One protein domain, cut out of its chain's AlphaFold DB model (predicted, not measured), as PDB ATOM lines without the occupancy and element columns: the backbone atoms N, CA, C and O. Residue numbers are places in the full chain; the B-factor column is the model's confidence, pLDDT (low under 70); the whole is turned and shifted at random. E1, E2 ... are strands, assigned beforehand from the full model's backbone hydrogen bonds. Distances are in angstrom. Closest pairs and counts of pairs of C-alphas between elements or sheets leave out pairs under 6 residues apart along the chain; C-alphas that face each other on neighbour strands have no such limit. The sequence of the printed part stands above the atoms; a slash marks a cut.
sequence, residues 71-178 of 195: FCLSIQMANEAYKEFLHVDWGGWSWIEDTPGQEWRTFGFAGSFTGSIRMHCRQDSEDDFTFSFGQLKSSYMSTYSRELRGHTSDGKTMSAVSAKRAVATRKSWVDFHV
ATOM      1  N   PHE A  71     195.759 184.431 345.976       88.62
ATOM      2  CA  PHE A  71     196.527 185.268 345.059       88.62
ATOM      3  C   PHE A  71     197.233 186.364 345.841       88.62
ATOM      4  O   PHE A  71     196.612 186.961 346.722       88.62
ATOM      5  N   CYS A  72     198.491 186.651 345.519       91.38
ATOM      6  CA  CYS A  72     199.222 187.726 346.167       91.38
ATOM      7  C   CYS A  72     199.561 188.869 345.216       91.38
ATOM      8  O   CYS A  72     200.064 188.671 344.109       91.38
ATOM      9  N   LEU A  73     199.338 190.089 345.696       92.75
ATOM     10  CA  LEU A  73     199.832 191.316 345.092       92.75
ATOM     11  C   LEU A  73     200.830 191.964 346.045       92.75
ATOM     12  O   LEU A  73     200.442 192.476 347.090       92.75
ATOM     13  N   SER A  74     202.106 191.944 345.686       92.19
ATOM     14  CA  SER A  74     203.164 192.644 346.411       92.19
ATOM     15  C   SER A  74     203.415 194.002 345.770       92.19
ATOM     16  O   SER A  74     203.613 194.100 344.561       92.19
ATOM     17  N   ILE A  75     203.435 195.055 346.571       91.88
ATOM     18  CA  ILE A  75     203.628 196.424 346.110       91.88
ATOM     19  C   ILE A  75     204.766 197.041 346.894       91.88
ATOM     20  O   ILE A  75     204.860 196.893 348.114       91.88
ATOM     21  N   GLN A  76     205.636 197.727 346.175       89.94
ATOM     22  CA  GLN A  76     206.694 198.514 346.767       89.94
ATOM     23  C   GLN A  76     206.108 199.725 347.518       89.94
ATOM     24  O   GLN A  76     205.301 200.477 346.977       89.94
ATOM     25  N   MET A  77     206.554 199.923 348.754       86.50
ATOM     26  CA  MET A  77     206.109 200.978 349.671       86.50
ATOM     27  C   MET A  77     207.117 202.128 349.814       86.50
ATOM     28  O   MET A  77     206.809 203.128 350.459       86.50
ATOM     29  N   ALA A  78     208.320 201.980 349.255       81.50
ATOM     30  CA  ALA A  78     209.402 202.950 349.401       81.50
ATOM     31  C   ALA A  78     209.004 204.345 348.930       81.50
ATOM     32  O   ALA A  78     208.275 204.475 347.947       81.50
ATOM     33  N   ASN A  79     209.551 205.382 349.568       78.12
ATOM     34  CA  ASN A  79     209.268 206.783 349.229       78.12
ATOM     35  C   ASN A  79     207.764 207.105 349.195       78.12
ATOM     36  O   ASN A  79     207.333 207.914 348.379       78.12
ATOM     37  N   GLU A  80     206.965 206.430 350.031       76.88
ATOM     38  CA  GLU A  80     205.503 206.575 350.056       76.88
ATOM     39  C   GLU A  80     204.850 206.272 348.691       76.88
ATOM     40  O   GLU A  80     203.776 206.776 348.366       76.88
ATOM     41  N   ALA A  81     205.491 205.412 347.887       76.69
ATOM     42  CA  ALA A  81     205.041 205.106 346.536       76.69
ATOM     43  C   ALA A  81     203.649 204.478 346.503       76.69
ATOM     44  O   ALA A  81     202.948 204.623 345.511       76.69
ATOM     45  N   TYR A  82     203.218 203.785 347.554       79.00
ATOM     46  CA  TYR A  82     201.851 203.291 347.658       79.00
ATOM     47  C   TYR A  82     200.997 204.255 348.476       79.00
ATOM     48  O   TYR A  82     201.330 204.561 349.623       79.00
ATOM     49  N   LYS A  83     199.848 204.648 347.921       75.00
ATOM     50  CA  LYS A  83     198.910 205.540 348.606       75.00
ATOM     51  C   LYS A  83     197.552 204.897 348.833       75.00
ATOM     52  O   LYS A  83     197.095 204.847 349.971       75.00
ATOM     53  N   GLU A  84     196.913 204.379 347.784       79.88
ATOM     54  CA  GLU A  84     195.530 203.910 347.905       79.88
ATOM     55  C   GLU A  84     195.091 202.900 346.835       79.88
ATOM     56  O   GLU A  84     195.561 202.897 345.693       79.88
ATOM     57  N   PHE A  85     194.118 202.064 347.211       79.25
ATOM     58  CA  PHE A  85     193.279 201.347 346.253       79.25
ATOM     59  C   PHE A  85     192.245 202.318 345.691       79.25
ATOM     60  O   PHE A  85     191.442 202.869 346.440       79.25
ATOM     61  N   LEU A  86     192.232 202.482 344.371       73.69
ATOM     62  CA  LEU A  86     191.233 203.307 343.688       73.69
ATOM     63  C   LEU A  86     189.909 202.574 343.540       73.69
ATOM     64  O   LEU A  86     188.836 203.172 343.599       73.69
ATOM     65  N   HIS A  87     189.993 201.267 343.300       72.06
ATOM     66  CA  HIS A  87     188.829 200.450 343.038       72.06
ATOM     67  C   HIS A  87     189.071 199.007 343.460       72.06
ATOM     68  O   HIS A  87     190.098 198.415 343.115       72.06
ATOM     69  N   VAL A  88     188.111 198.451 344.197       69.31
ATOM     70  CA  VAL A  88     188.104 197.058 344.641       69.31
ATOM     71  C   VAL A  88     186.799 196.441 344.177       69.31
ATOM     72  O   VAL A  88     185.759 196.588 344.819       69.31
ATOM     73  N   ASP A  89     186.877 195.760 343.042       62.38
ATOM     74  CA  ASP A  89     185.775 195.001 342.496       62.38
ATOM     75  C   ASP A  89     185.929 193.543 342.939       62.38
ATOM     76  O   ASP A  89     186.653 192.752 342.334       62.38
ATOM     77  N   TRP A  90     185.132 193.204 343.959       55.75
ATOM     78  CA  TRP A  90     184.773 191.849 344.394       55.75
ATOM     79  C   TRP A  90     185.759 191.176 345.350       55.75
ATOM     80  O   TRP A  90     186.882 190.856 344.983       55.75
ATOM     81  N   GLY A  91     185.258 190.869 346.557       60.34
ATOM     82  CA  GLY A  91     186.020 190.257 347.648       60.34
ATOM     83  C   GLY A  91     187.062 191.232 348.192       60.34
ATOM     84  O   GLY A  91     187.883 191.730 347.452       60.34
ATOM     85  N   GLY A  92     187.047 191.570 349.481       67.81
ATOM     86  CA  GLY A  92     188.166 192.334 350.049       67.81
ATOM     87  C   GLY A  92     189.467 191.522 349.998       67.81
ATOM     88  O   GLY A  92     189.437 190.296 349.848       67.81
ATOM     89  N   TRP A  93     190.617 192.174 350.191       77.56
ATOM     90  CA  TRP A  93     191.814 191.417 350.562       77.56
ATOM     91  C   TRP A  93     191.524 190.643 351.855       77.56
ATOM     92  O   TRP A  93     190.856 191.121 352.773       77.56
ATOM     93  N   SER A  94     192.010 189.414 351.921       82.69
ATOM     94  CA  SER A  94     191.850 188.540 353.080       82.69
ATOM     95  C   SER A  94     192.867 188.862 354.169       82.69
ATOM     96  O   SER A  94     192.587 188.675 355.349       82.69
ATOM     97  N   TRP A  95     194.049 189.342 353.780       87.06
ATOM     98  CA  TRP A  95     195.103 189.752 354.701       87.06
ATOM     99  C   TRP A  95     196.061 190.745 354.038       87.06
ATOM    100  O   TRP A  95     196.130 190.843 352.811       87.06
ATOM    101  N   ILE A  96     196.791 191.476 354.880       89.69
ATOM    102  CA  ILE A  96     197.885 192.371 354.499       89.69
ATOM    103  C   ILE A  96     199.104 191.969 355.324       89.69
ATOM    104  O   ILE A  96     198.970 191.706 356.520       89.69
ATOM    105  N   GLU A  97     200.271 191.918 354.695       89.06
ATOM    106  CA  GLU A  97     201.539 191.647 355.365       89.06
ATOM    107  C   GLU A  97     202.629 192.579 354.834       89.06
ATOM    108  O   GLU A  97     202.889 192.619 353.629       89.06
ATOM    109  N   ASP A  98     203.271 193.315 355.736       87.94
ATOM    110  CA  ASP A  98     204.483 194.069 355.425       87.94
ATOM    111  C   ASP A  98     205.684 193.141 355.594       87.94
ATOM    112  O   ASP A  98     205.793 192.434 356.597       87.94
ATOM    113  N   THR A  99     206.585 193.119 354.611       82.12
ATOM    114  CA  THR A  99     207.763 192.246 354.665       82.12
ATOM    115  C   THR A  99     208.819 192.881 355.576       82.12
ATOM    116  O   THR A  99     209.326 193.953 355.243       82.12
ATOM    117  N   PRO A 100     209.184 192.272 356.724       78.06
ATOM    118  CA  PRO A 100     210.085 192.909 357.680       78.06
ATOM    119  C   PRO A 100     211.438 193.272 357.061       78.06
ATOM    120  O   PRO A 100     212.066 192.455 356.389       78.06
ATOM    121  N   GLY A 101     211.891 194.506 357.299       78.81
ATOM    122  CA  GLY A 101     213.153 195.018 356.754       78.81
ATOM    123  C   GLY A 101     213.137 195.267 355.243       78.81
ATOM    124  O   GLY A 101     214.183 195.558 354.667       78.81
ATOM    125  N   GLN A 102     211.974 195.159 354.596       79.06
ATOM    126  CA  GLN A 102     211.802 195.430 353.178       79.06
ATOM    127  C   GLN A 102     210.680 196.451 352.976       79.06
ATOM    128  O   GLN A 102     209.654 196.421 353.650       79.06
ATOM    129  N   GLU A 103     210.849 197.352 352.013       86.62
ATOM    130  CA  GLU A 103     209.826 198.341 351.663       86.62
ATOM    131  C   GLU A 103     208.774 197.722 350.729       86.62
ATOM    132  O   GLU A 103     208.546 198.201 349.619       86.62
ATOM    133  N   TRP A 104     208.158 196.620 351.168       87.44
ATOM    134  CA  TRP A 104     207.156 195.858 350.422       87.44
ATOM    135  C   TRP A 104     205.957 195.510 351.298       87.44
ATOM    136  O   TRP A 104     206.105 195.017 352.417       87.44
ATOM    137  N   ARG A 105     204.765 195.690 350.734       89.81
ATOM    138  CA  ARG A 105     203.485 195.270 351.304       89.81
ATOM    139  C   ARG A 105     202.826 194.260 350.388       89.81
ATOM    140  O   ARG A 105     202.694 194.508 349.193       89.81
ATOM    141  N   THR A 106     202.373 193.148 350.947       91.06
ATOM    142  CA  THR A 106     201.649 192.110 350.216       91.06
ATOM    143  C   THR A 106     200.189 192.078 350.631       91.06
ATOM    144  O   THR A 106     199.870 192.015 351.816       91.06
ATOM    145  N   PHE A 107     199.305 192.082 349.639       91.00
ATOM    146  CA  PHE A 107     197.868 191.887 349.783       91.00
ATOM    147  C   PHE A 107     197.514 190.479 349.314       91.00
ATOM    148  O   PHE A 107     197.822 190.111 348.179       91.00
ATOM    149  N   GLY A 108     196.880 189.693 350.182       90.81
ATOM    150  CA  GLY A 108     196.404 188.352 349.852       90.81
ATOM    151  C   GLY A 108     194.914 188.337 349.530       90.81
ATOM    152  O   GLY A 108     194.123 188.933 350.258       90.81
ATOM    153  N   PHE A 109     194.513 187.605 348.492       89.38
ATOM    154  CA  PHE A 109     193.125 187.491 348.035       89.38
ATOM    155  C   PHE A 109     192.676 186.027 348.009       89.38
ATOM    156  O   PHE A 109     193.224 185.211 347.263       89.38
ATOM    157  N   ALA A 110     191.672 185.682 348.817       86.12
ATOM    158  CA  ALA A 110     191.036 184.367 348.806       86.12
ATOM    159  C   ALA A 110     189.916 184.321 347.752       86.12
ATOM    160  O   ALA A 110     188.743 184.522 348.060       86.12
ATOM    161  N   GLY A 111     190.288 184.058 346.498       84.81
ATOM    162  CA  GLY A 111     189.354 183.943 345.373       84.81
ATOM    163  C   GLY A 111     189.592 184.971 344.272       84.81
ATOM    164  O   GLY A 111     190.486 185.809 344.368       84.81
ATOM    165  N   SER A 112     188.839 184.844 343.176       86.69
ATOM    166  CA  SER A 112     188.990 185.733 342.022       86.69
ATOM    167  C   SER A 112     188.676 187.175 342.408       86.69
ATOM    168  O   SER A 112     187.701 187.431 343.111       86.69
ATOM    169  N   PHE A 113     189.496 188.097 341.920       87.44
ATOM    170  CA  PHE A 113     189.495 189.491 342.350       87.44
ATOM    171  C   PHE A 113     189.889 190.392 341.181       87.44
ATOM    172  O   PHE A 113     190.771 190.015 340.408       87.44
ATOM    173  N   THR A 114     189.306 191.587 341.081       90.50
ATOM    174  CA  THR A 114     189.750 192.632 340.148       90.50
ATOM    175  C   THR A 114     189.874 193.960 340.882       90.50
ATOM    176  O   THR A 114     189.038 194.319 341.705       90.50
ATOM    177  N   GLY A 115     190.909 194.734 340.582       91.12
ATOM    178  CA  GLY A 115     191.062 196.040 341.207       91.12
ATOM    179  C   GLY A 115     192.021 196.955 340.481       91.12
ATOM    180  O   GLY A 115     192.642 196.591 339.481       91.12
ATOM    181  N   SER A 116     192.113 198.176 340.990       91.94
ATOM    182  CA  SER A 116     193.085 199.169 340.547       91.94
ATOM    183  C   SER A 116     193.700 199.887 341.737       91.94
ATOM    184  O   SER A 116     193.025 200.169 342.729       91.94
ATOM    185  N   ILE A 117     194.990 200.179 341.628       90.56
ATOM    186  CA  ILE A 117     195.788 200.831 342.666       90.56
ATOM    187  C   ILE A 117     196.490 202.029 342.061       90.56
ATOM    188  O   ILE A 117     196.934 201.976 340.911       90.56
ATOM    189  N   ARG A 118     196.602 203.077 342.875       91.69
ATOM    190  CA  ARG A 118     197.388 204.265 342.581       91.69
ATOM    191  C   ARG A 118     198.694 204.238 343.344       91.69
ATOM    192  O   ARG A 118     198.713 204.095 344.571       91.69
ATOM    193  N   MET A 119     199.772 204.425 342.599       91.38
ATOM    194  CA  MET A 119     201.105 204.635 343.135       91.38
ATOM    195  C   MET A 119     201.600 206.047 342.804       91.38
ATOM    196  O   MET A 119     201.196 206.630 341.805       91.38
ATOM    197  N   HIS A 120     202.476 206.596 343.636       90.94
ATOM    198  CA  HIS A 120     203.179 207.853 343.405       90.94
ATOM    199  C   HIS A 120     204.662 207.558 343.192       90.94
ATOM    200  O   HIS A 120     205.457 207.574 344.129       90.94
ATOM    201  N   CYS A 121     205.058 207.248 341.955       88.44
ATOM    202  CA  CYS A 121     206.465 206.960 341.668       88.44
ATOM    203  C   CYS A 121     207.354 208.204 341.650       88.44
ATOM    204  O   CYS A 121     208.580 208.089 341.711       88.44
ATOM    205  N   ARG A 122     206.748 209.389 341.554       87.88
ATOM    206  CA  ARG A 122     207.366 210.712 341.639       87.88
ATOM    207  C   ARG A 122     206.442 211.637 342.424       87.88
ATOM    208  O   ARG A 122     205.243 211.386 342.508       87.88
ATOM    209  N   GLN A 123     207.006 212.729 342.942       82.06
ATOM    210  CA  GLN A 123     206.314 213.670 343.833       82.06
ATOM    211  C   GLN A 123     204.992 214.219 343.258       82.06
ATOM    212  O   GLN A 123     204.077 214.499 344.024       82.06
ATOM    213  N   ASP A 124     204.860 214.265 341.927       82.31
ATOM    214  CA  ASP A 124     203.672 214.761 341.219       82.31
ATOM    215  C   ASP A 124     203.111 213.763 340.184       82.31
ATOM    216  O   ASP A 124     202.425 214.164 339.242       82.31
ATOM    217  N   SER A 125     203.435 212.466 340.288       86.25
ATOM    218  CA  SER A 125     202.875 211.452 339.384       86.25
ATOM    219  C   SER A 125     201.778 210.640 340.056       86.25
ATOM    220  O   SER A 125     201.914 210.226 341.202       86.25
ATOM    221  N   GLU A 126     200.691 210.407 339.322       90.00
ATOM    222  CA  GLU A 126     199.669 209.419 339.659       90.00
ATOM    223  C   GLU A 126     199.827 208.246 338.696       90.00
ATOM    224  O   GLU A 126     199.517 208.324 337.504       90.00
ATOM    225  N   ASP A 127     200.396 207.168 339.214       91.69
ATOM    226  CA  ASP A 127     200.758 205.990 338.459       91.69
ATOM    227  C   ASP A 127     199.788 204.861 338.786       91.69
ATOM    228  O   ASP A 127     199.955 204.105 339.743       91.69
ATOM    229  N   ASP A 128     198.750 204.762 337.965       91.94
ATOM    230  CA  ASP A 128     197.695 203.781 338.167       91.94
ATOM    231  C   ASP A 128     198.037 202.452 337.470       91.94
ATOM    232  O   ASP A 128     198.569 202.408 336.346       91.94
ATOM    233  N   PHE A 129     197.684 201.339 338.107       91.81
ATOM    234  CA  PHE A 129     197.629 200.035 337.453       91.81
ATOM    235  C   PHE A 129     196.370 199.268 337.839       91.81
ATOM    236  O   PHE A 129     195.842 199.394 338.942       91.81
ATOM    237  N   THR A 130     195.918 198.439 336.909       93.62
ATOM    238  CA  THR A 130     194.773 197.546 337.063       93.62
ATOM    239  C   THR A 130     195.269 196.114 337.078       93.62
ATOM    240  O   THR A 130     196.209 195.772 336.356       93.62
ATOM    241  N   PHE A 131     194.628 195.263 337.865       92.69
ATOM    242  CA  PHE A 131     194.947 193.847 337.947       92.69
ATOM    243  C   PHE A 131     193.688 192.998 338.108       92.69
ATOM    244  O   PHE A 131     192.667 193.462 338.616       92.69
ATOM    245  N   SER A 132     193.772 191.743 337.682       92.25
ATOM    246  CA  SER A 132     192.783 190.717 337.975       92.25
ATOM    247  C   SER A 132     193.445 189.369 338.244       92.25
ATOM    248  O   SER A 132     194.434 188.991 337.610       92.25
ATOM    249  N   PHE A 133     192.876 188.633 339.192       90.50
ATOM    250  CA  PHE A 133     193.296 187.297 339.580       90.50
ATOM    251  C   PHE A 133     192.193 186.281 339.308       90.50
ATOM    252  O   PHE A 133     191.022 186.510 339.615       90.50
ATOM    253  N   GLY A 134     192.571 185.131 338.751       83.38
ATOM    254  CA  GLY A 134     191.682 183.975 338.627       83.38
ATOM    255  C   GLY A 134     190.474 184.168 337.700       83.38
ATOM    256  O   GLY A 134     189.609 183.291 337.645       83.38
ATOM    257  N   GLN A 135     190.386 185.268 336.950       80.00
ATOM    258  CA  GLN A 135     189.304 185.503 336.000       80.00
ATOM    259  C   GLN A 135     189.517 184.625 334.762       80.00
ATOM    260  O   GLN A 135     190.565 184.671 334.124       80.00
ATOM    261  N   LEU A 136     188.539 183.773 334.435       81.44
ATOM    262  CA  LEU A 136     188.627 182.817 333.317       81.44
ATOM    263  C   LEU A 136     189.883 181.921 333.363       81.44
ATOM    264  O   LEU A 136     190.427 181.549 332.325       81.44
ATOM    265  N   LYS A 137     190.348 181.563 334.571       81.81
ATOM    266  CA  LYS A 137     191.599 180.805 334.794       81.81
ATOM    267  C   LYS A 137     192.865 181.529 334.303       81.81
ATOM    268  O   LYS A 137     193.885 180.895 334.037       81.81
ATOM    269  N   SER A 138     192.799 182.850 334.201       88.38
ATOM    270  CA  SER A 138     193.911 183.728 333.857       88.38
ATOM    271  C   SER A 138     194.094 184.791 334.932       88.38
ATOM    272  O   SER A 138     193.159 185.092 335.676       88.38
ATOM    273  N   SER A 139     195.297 185.346 334.993       91.38
ATOM    274  CA  SER A 139     195.586 186.523 335.803       91.38
ATOM    275  C   SER A 139     196.215 187.581 334.907       91.38
ATOM    276  O   SER A 139     196.958 187.264 333.972       91.38
ATOM    277  N   TYR A 140     195.874 188.837 335.150       93.44
ATOM    278  CA  TYR A 140     196.241 189.960 334.306       93.44
ATOM    279  C   TYR A 140     196.679 191.158 335.142       93.44
ATOM    280  O   TYR A 140     196.106 191.431 336.189       93.44
ATOM    281  N   MET A 141     197.653 191.914 334.649       94.06
ATOM    282  CA  MET A 141     197.931 193.261 335.137       94.06
ATOM    283  C   MET A 141     198.257 194.192 333.976       94.06
ATOM    284  O   MET A 141     198.827 193.767 332.966       94.06
ATOM    285  N   SER A 142     197.925 195.469 334.124       94.12
ATOM    286  CA  SER A 142     198.271 196.496 333.151       94.12
ATOM    287  C   SER A 142     198.414 197.874 333.752       94.12
ATOM    288  O   SER A 142     197.723 198.221 334.703       94.12
ATOM    289  N   THR A 143     199.234 198.694 333.109       93.38
ATOM    290  CA  THR A 143     199.421 200.101 333.443       93.38
ATOM    291  C   THR A 143     199.646 200.931 332.184       93.38
ATOM    292  O   THR A 143     200.185 200.455 331.179       93.38
ATOM    293  N   TYR A 144     199.276 202.207 332.249       90.44
ATOM    294  CA  TYR A 144     199.685 203.211 331.267       90.44
ATOM    295  C   TYR A 144     200.904 204.023 331.726       90.44
ATOM    296  O   TYR A 144     201.524 204.696 330.897       90.44
ATOM    297  N   SER A 145     201.278 203.931 333.005       90.69
ATOM    298  CA  SER A 145     202.410 204.660 333.564       90.69
ATOM    299  C   SER A 145     203.739 204.100 333.062       90.69
ATOM    300  O   SER A 145     204.018 202.908 333.170       90.69
ATOM    301  N   ARG A 146     204.603 204.994 332.567       90.38
ATOM    302  CA  ARG A 146     206.004 204.697 332.198       90.38
ATOM    303  C   ARG A 146     206.913 204.493 333.406       90.38
ATOM    304  O   ARG A 146     208.026 203.967 333.252       90.38
ATOM    305  N   GLU A 147     206.436 204.911 334.567       89.88
ATOM    306  CA  GLU A 147     207.122 204.837 335.844       89.88
ATOM    307  C   GLU A 147     206.834 203.516 336.546       89.88
ATOM    308  O   GLU A 147     207.644 203.095 337.355       89.88
ATOM    309  N   LEU A 148     205.779 202.790 336.176       90.94
ATOM    310  CA  LEU A 148     205.514 201.479 336.754       90.94
ATOM    311  C   LEU A 148     206.234 200.336 336.044       90.94
ATOM    312  O   LEU A 148     206.462 200.308 334.823       90.94
ATOM    313  N   ARG A 149     206.577 199.355 336.867       91.44
ATOM    314  CA  ARG A 149     207.104 198.049 336.504       91.44
ATOM    315  C   ARG A 149     206.318 196.996 337.252       91.44
ATOM    316  O   ARG A 149     205.845 197.226 338.361       91.44
ATOM    317  N   GLY A 150     206.191 195.834 336.638       91.38
ATOM    318  CA  GLY A 150     205.658 194.682 337.329       91.38
ATOM    319  C   GLY A 150     206.248 193.393 336.806       91.38
ATOM    320  O   GLY A 150     206.724 193.322 335.670       91.38
ATOM    321  N   HIS A 151     206.180 192.352 337.616       91.06
ATOM    322  CA  HIS A 151     206.428 190.998 337.156       91.06
ATOM    323  C   HIS A 151     205.458 190.014 337.800       91.06
ATOM    324  O   HIS A 151     204.781 190.311 338.786       91.06
ATOM    325  N   THR A 152     205.385 188.845 337.189       91.19
ATOM    326  CA  THR A 152     204.597 187.713 337.644       91.19
ATOM    327  C   THR A 152     205.508 186.614 338.163       91.19
ATOM    328  O   THR A 152     206.602 186.407 337.634       91.19
ATOM    329  N   SER A 153     205.025 185.830 339.121       87.62
ATOM    330  CA  SER A 153     205.727 184.624 339.599       87.62
ATOM    331  C   SER A 153     205.978 183.564 338.508       87.62
ATOM    332  O   SER A 153     206.834 182.702 338.677       87.62
ATOM    333  N   ASP A 154     205.296 183.635 337.351       87.31
ATOM    334  CA  ASP A 154     205.591 182.812 336.162       87.31
ATOM    335  C   ASP A 154     206.636 183.429 335.204       87.31
ATOM    336  O   ASP A 154     206.819 182.930 334.093       87.31
ATOM    337  N   GLY A 155     207.333 184.489 335.627       86.25
ATOM    338  CA  GLY A 155     208.495 185.060 334.939       86.25
ATOM    339  C   GLY A 155     208.173 186.062 333.827       86.25
ATOM    340  O   GLY A 155     209.031 186.351 332.992       86.25
ATOM    341  N   LYS A 156     206.950 186.597 333.769       88.69
ATOM    342  CA  LYS A 156     206.564 187.628 332.793       88.69
ATOM    343  C   LYS A 156     206.687 189.010 333.402       88.69
ATOM    344  O   LYS A 156     206.459 189.204 334.586       88.69
ATOM    345  N   THR A 157     206.988 189.991 332.563       89.56
ATOM    346  CA  THR A 157     207.241 191.367 332.998       89.56
ATOM    347  C   THR A 157     206.310 192.353 332.305       89.56
ATOM    348  O   THR A 157     206.162 192.320 331.079       89.56
ATOM    349  N   MET A 158     205.742 193.268 333.083       89.00
ATOM    350  CA  MET A 158     205.032 194.460 332.636       89.00
ATOM    351  C   MET A 158     205.983 195.658 332.709       89.00
ATOM    352  O   MET A 158     206.582 195.940 333.746       89.00
ATOM    353  N   SER A 159     206.118 196.381 331.604       80.25
ATOM    354  CA  SER A 159     206.869 197.632 331.557       80.25
ATOM    355  C   SER A 159     206.332 198.485 330.421       80.25
ATOM    356  O   SER A 159     206.420 198.127 329.242       80.25
ATOM    357  N   ALA A 160     205.795 199.652 330.767       67.25
ATOM    358  CA  ALA A 160     205.280 200.580 329.771       67.25
ATOM    359  C   ALA A 160     206.390 201.253 328.942       67.25
ATOM    360  O   ALA A 160     206.091 201.824 327.893       67.25
ATOM    361  N   VAL A 161     207.659 201.157 329.364       68.31
ATOM    362  CA  VAL A 161     208.807 201.598 328.551       68.31
ATOM    363  C   VAL A 161     209.066 200.632 327.392       68.31
ATOM    364  O   VAL A 161     209.454 201.066 326.312       68.31
ATOM    365  N   SER A 162     208.790 199.340 327.565       59.97
ATOM    366  CA  SER A 162     209.066 198.308 326.561       59.97
ATOM    367  C   SER A 162     207.799 197.825 325.850       59.97
ATOM    368  O   SER A 162     207.580 196.622 325.792       59.97
ATOM    369  N   ALA A 163     206.925 198.725 325.376       60.72
ATOM    370  CA  ALA A 163     205.663 198.450 324.647       60.72
ATOM    371  C   ALA A 163     204.635 197.489 325.312       60.72
ATOM    372  O   ALA A 163     203.473 197.449 324.913       60.72
ATOM    373  N   LYS A 164     205.020 196.749 326.355       69.25
ATOM    374  CA  LYS A 164     204.252 195.740 327.083       69.25
ATOM    375  C   LYS A 164     203.634 196.387 328.312       69.25
ATOM    376  O   LYS A 164     204.077 196.204 329.444       69.25
ATOM    377  N   ARG A 165     202.590 197.167 328.042       84.69
ATOM    378  CA  ARG A 165     201.752 197.838 329.048       84.69
ATOM    379  C   ARG A 165     200.876 196.882 329.848       84.69
ATOM    380  O   ARG A 165     200.303 197.282 330.849       84.69
ATOM    381  N   ALA A 166     200.773 195.638 329.401       90.12
ATOM    382  CA  ALA A 166     199.967 194.616 330.028       90.12
ATOM    383  C   ALA A 166     200.689 193.273 330.006       90.12
ATOM    384  O   ALA A 166     201.452 192.969 329.082       90.12
ATOM    385  N   VAL A 167     200.406 192.455 331.010       90.69
ATOM    386  CA  VAL A 167     200.840 191.070 331.098       90.69
ATOM    387  C   VAL A 167     199.647 190.211 331.479       90.69
ATOM    388  O   VAL A 167     198.910 190.529 332.405       90.69
ATOM    389  N   ALA A 168     199.479 189.113 330.747       90.19
ATOM    390  CA  ALA A 168     198.471 188.103 331.016       90.19
ATOM    391  C   ALA A 168     199.135 186.735 331.200       90.19
ATOM    392  O   ALA A 168     200.071 186.349 330.478       90.19
ATOM    393  N   THR A 169     198.622 185.962 332.146       85.62
ATOM    394  CA  THR A 169     199.048 184.594 332.412       85.62
ATOM    395  C   THR A 169     197.927 183.622 332.079       85.62
ATOM    396  O   THR A 169     196.749 183.935 332.183       85.62
ATOM    397  N   ARG A 170     198.293 182.413 331.643       85.38
ATOM    398  CA  ARG A 170     197.329 181.315 331.434       85.38
ATOM    399  C   ARG A 170     197.148 180.472 332.701       85.38
ATOM    400  O   ARG A 170     196.694 179.336 332.627       85.38
ATOM    401  N   LYS A 171     197.611 180.991 333.837       81.12
ATOM    402  CA  LYS A 171     197.598 180.337 335.138       81.12
ATOM    403  C   LYS A 171     196.785 181.228 336.062       81.12
ATOM    404  O   LYS A 171     197.111 182.399 336.203       81.12
ATOM    405  N   SER A 172     195.759 180.675 336.697       73.12
ATOM    406  CA  SER A 172     195.000 181.408 337.711       73.12
ATOM    407  C   SER A 172     195.911 181.826 338.864       73.12
ATOM    408  O   SER A 172     195.899 182.979 339.264       73.12
ATOM    409  N   TRP A 173     196.739 180.908 339.360       78.19
ATOM    410  CA  TRP A 173     197.564 181.087 340.559       78.19
ATOM    411  C   TRP A 173     198.920 181.682 340.199       78.19
ATOM    412  O   TRP A 173     199.893 180.962 339.983       78.19
ATOM    413  N   VAL A 174     198.941 183.000 340.029       86.69
ATOM    414  CA  VAL A 174     200.158 183.761 339.766       86.69
ATOM    415  C   VAL A 174     200.144 185.000 340.635       86.69
ATOM    416  O   VAL A 174     199.224 185.802 340.528       86.69
ATOM    417  N   ASP A 175     201.195 185.157 341.426       89.56
ATOM    418  CA  ASP A 175     201.451 186.377 342.184       89.56
ATOM    419  C   ASP A 175     201.952 187.510 341.292       89.56
ATOM    420  O   ASP A 175     202.679 187.281 340.314       89.56
ATOM    421  N   PHE A 176     201.579 188.730 341.661       92.50
ATOM    422  CA  PHE A 176     202.038 189.963 341.043       92.50
ATOM    423  C   PHE A 176     202.919 190.740 341.994       92.50
ATOM    424  O   PHE A 176     202.650 190.832 343.189       92.50
ATOM    425  N   HIS A 177     203.934 191.372 341.428       92.19
ATOM    426  CA  HIS A 177     204.779 192.309 342.141       92.19
ATOM    427  C   HIS A 177     204.871 193.583 341.313       92.19
ATOM    428  O   HIS A 177     205.147 193.500 340.113       92.19
ATOM    429  N   VAL A 178     204.641 194.737 341.931       92.31
ATOM    430  CA  VAL A 178     204.597 196.041 341.255       92.31
ATOM    431  C   VAL A 178     205.469 197.048 342.002       92.31
ATOM    432  O   VAL A 178     205.444 197.110 343.230       92.31
TER     433      VAL A 178
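Overview. This is residues 71 to 178 of the 195 residues of an uncharacterized protein of Jaminaea rosea (UniProt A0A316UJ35). Two twisted sheets lie face to face as a sandwich, the strand lines of one at only 4 degrees to those of the other. The layers come close at the side where E9 and E10 lie and spread apart toward E2 and E3, like a wedge. The printed part has 108 residues, with no named helix and eleven named strands, E1 to E11 in order along the chain: all strand. One sheet runs E3, E4, E1, E11, E8, E9 and is mixed; the other runs E2, E5, E6, E7, E10 and is antiparallel. The whole is compact and rounded, with a radius of gyration of the C-alphas of 12.9 A and spans of 37 by 32 by 25 A.

Along the chain. E1, residues 71 to 76, begins at C-alpha 71 (196.527, 185.268, 345.059) and is 16.8 A long. E2, residues 82 to 89, measures 18.8 A and bends by 51 degrees at residue 86. E3 is residues 95 to 98, and E4, residues 104 to 109, is 16.5 A long. E5, residues 113 to 119, measures 19.1 A. E6, residues 127 to 135, is the longest strand, 23.6 A, from C-alpha 127 (200.758, 205.990, 338.459). E7 is residues 138 to 143, 17.3 A, and E8 residues 148 to 152, 13.8 A. E9 is residues 157 to 159, E10 residues 166 to 169, and E11 residues 176 to 178, ending at C-alpha 178 (204.597, 196.041, 341.255).

Arrangement. In the six-stranded sheet E1 is parallel to E11 at 13 degrees, with N 74 and O 176 2.8 A apart, within hydrogen-bond range. E4 is antiparallel to E1, N 75 to O 105 being 2.8 A, and forms a hairpin with the edge strand E3, N 106 to O 97 2.8 A. E11 is antiparallel to E8, N 151 to O 177 2.9 A, and E8 and E9 are a hairpin, N 158 to O 150 2.8 A. In the other sheet E5, E6 and E7 are a meander, each the antiparallel neighbour of the one before, with N 127 to O 119 at 2.8 A and N 132 to O 140 at 2.8 A. Edge strand E2 is antiparallel to E5, N 86 to O 116 2.9 A, and edge strand E10 to E7, N 167 to O 141 2.8 A. Between the sheets, the closest C-alphas of E9 and E10, Met 158 and Val 167, are 5.6 A apart. E2 and E3 are apart.

Size, cuts and confidence. The C-alphas farthest apart, of Gln 123 and Lys 137, are 37.1 A apart. The printed part has no cut and no long link. Mean pLDDT of the printed part is 84.9; residues 88 to 92 and 160 to 164 are under 70.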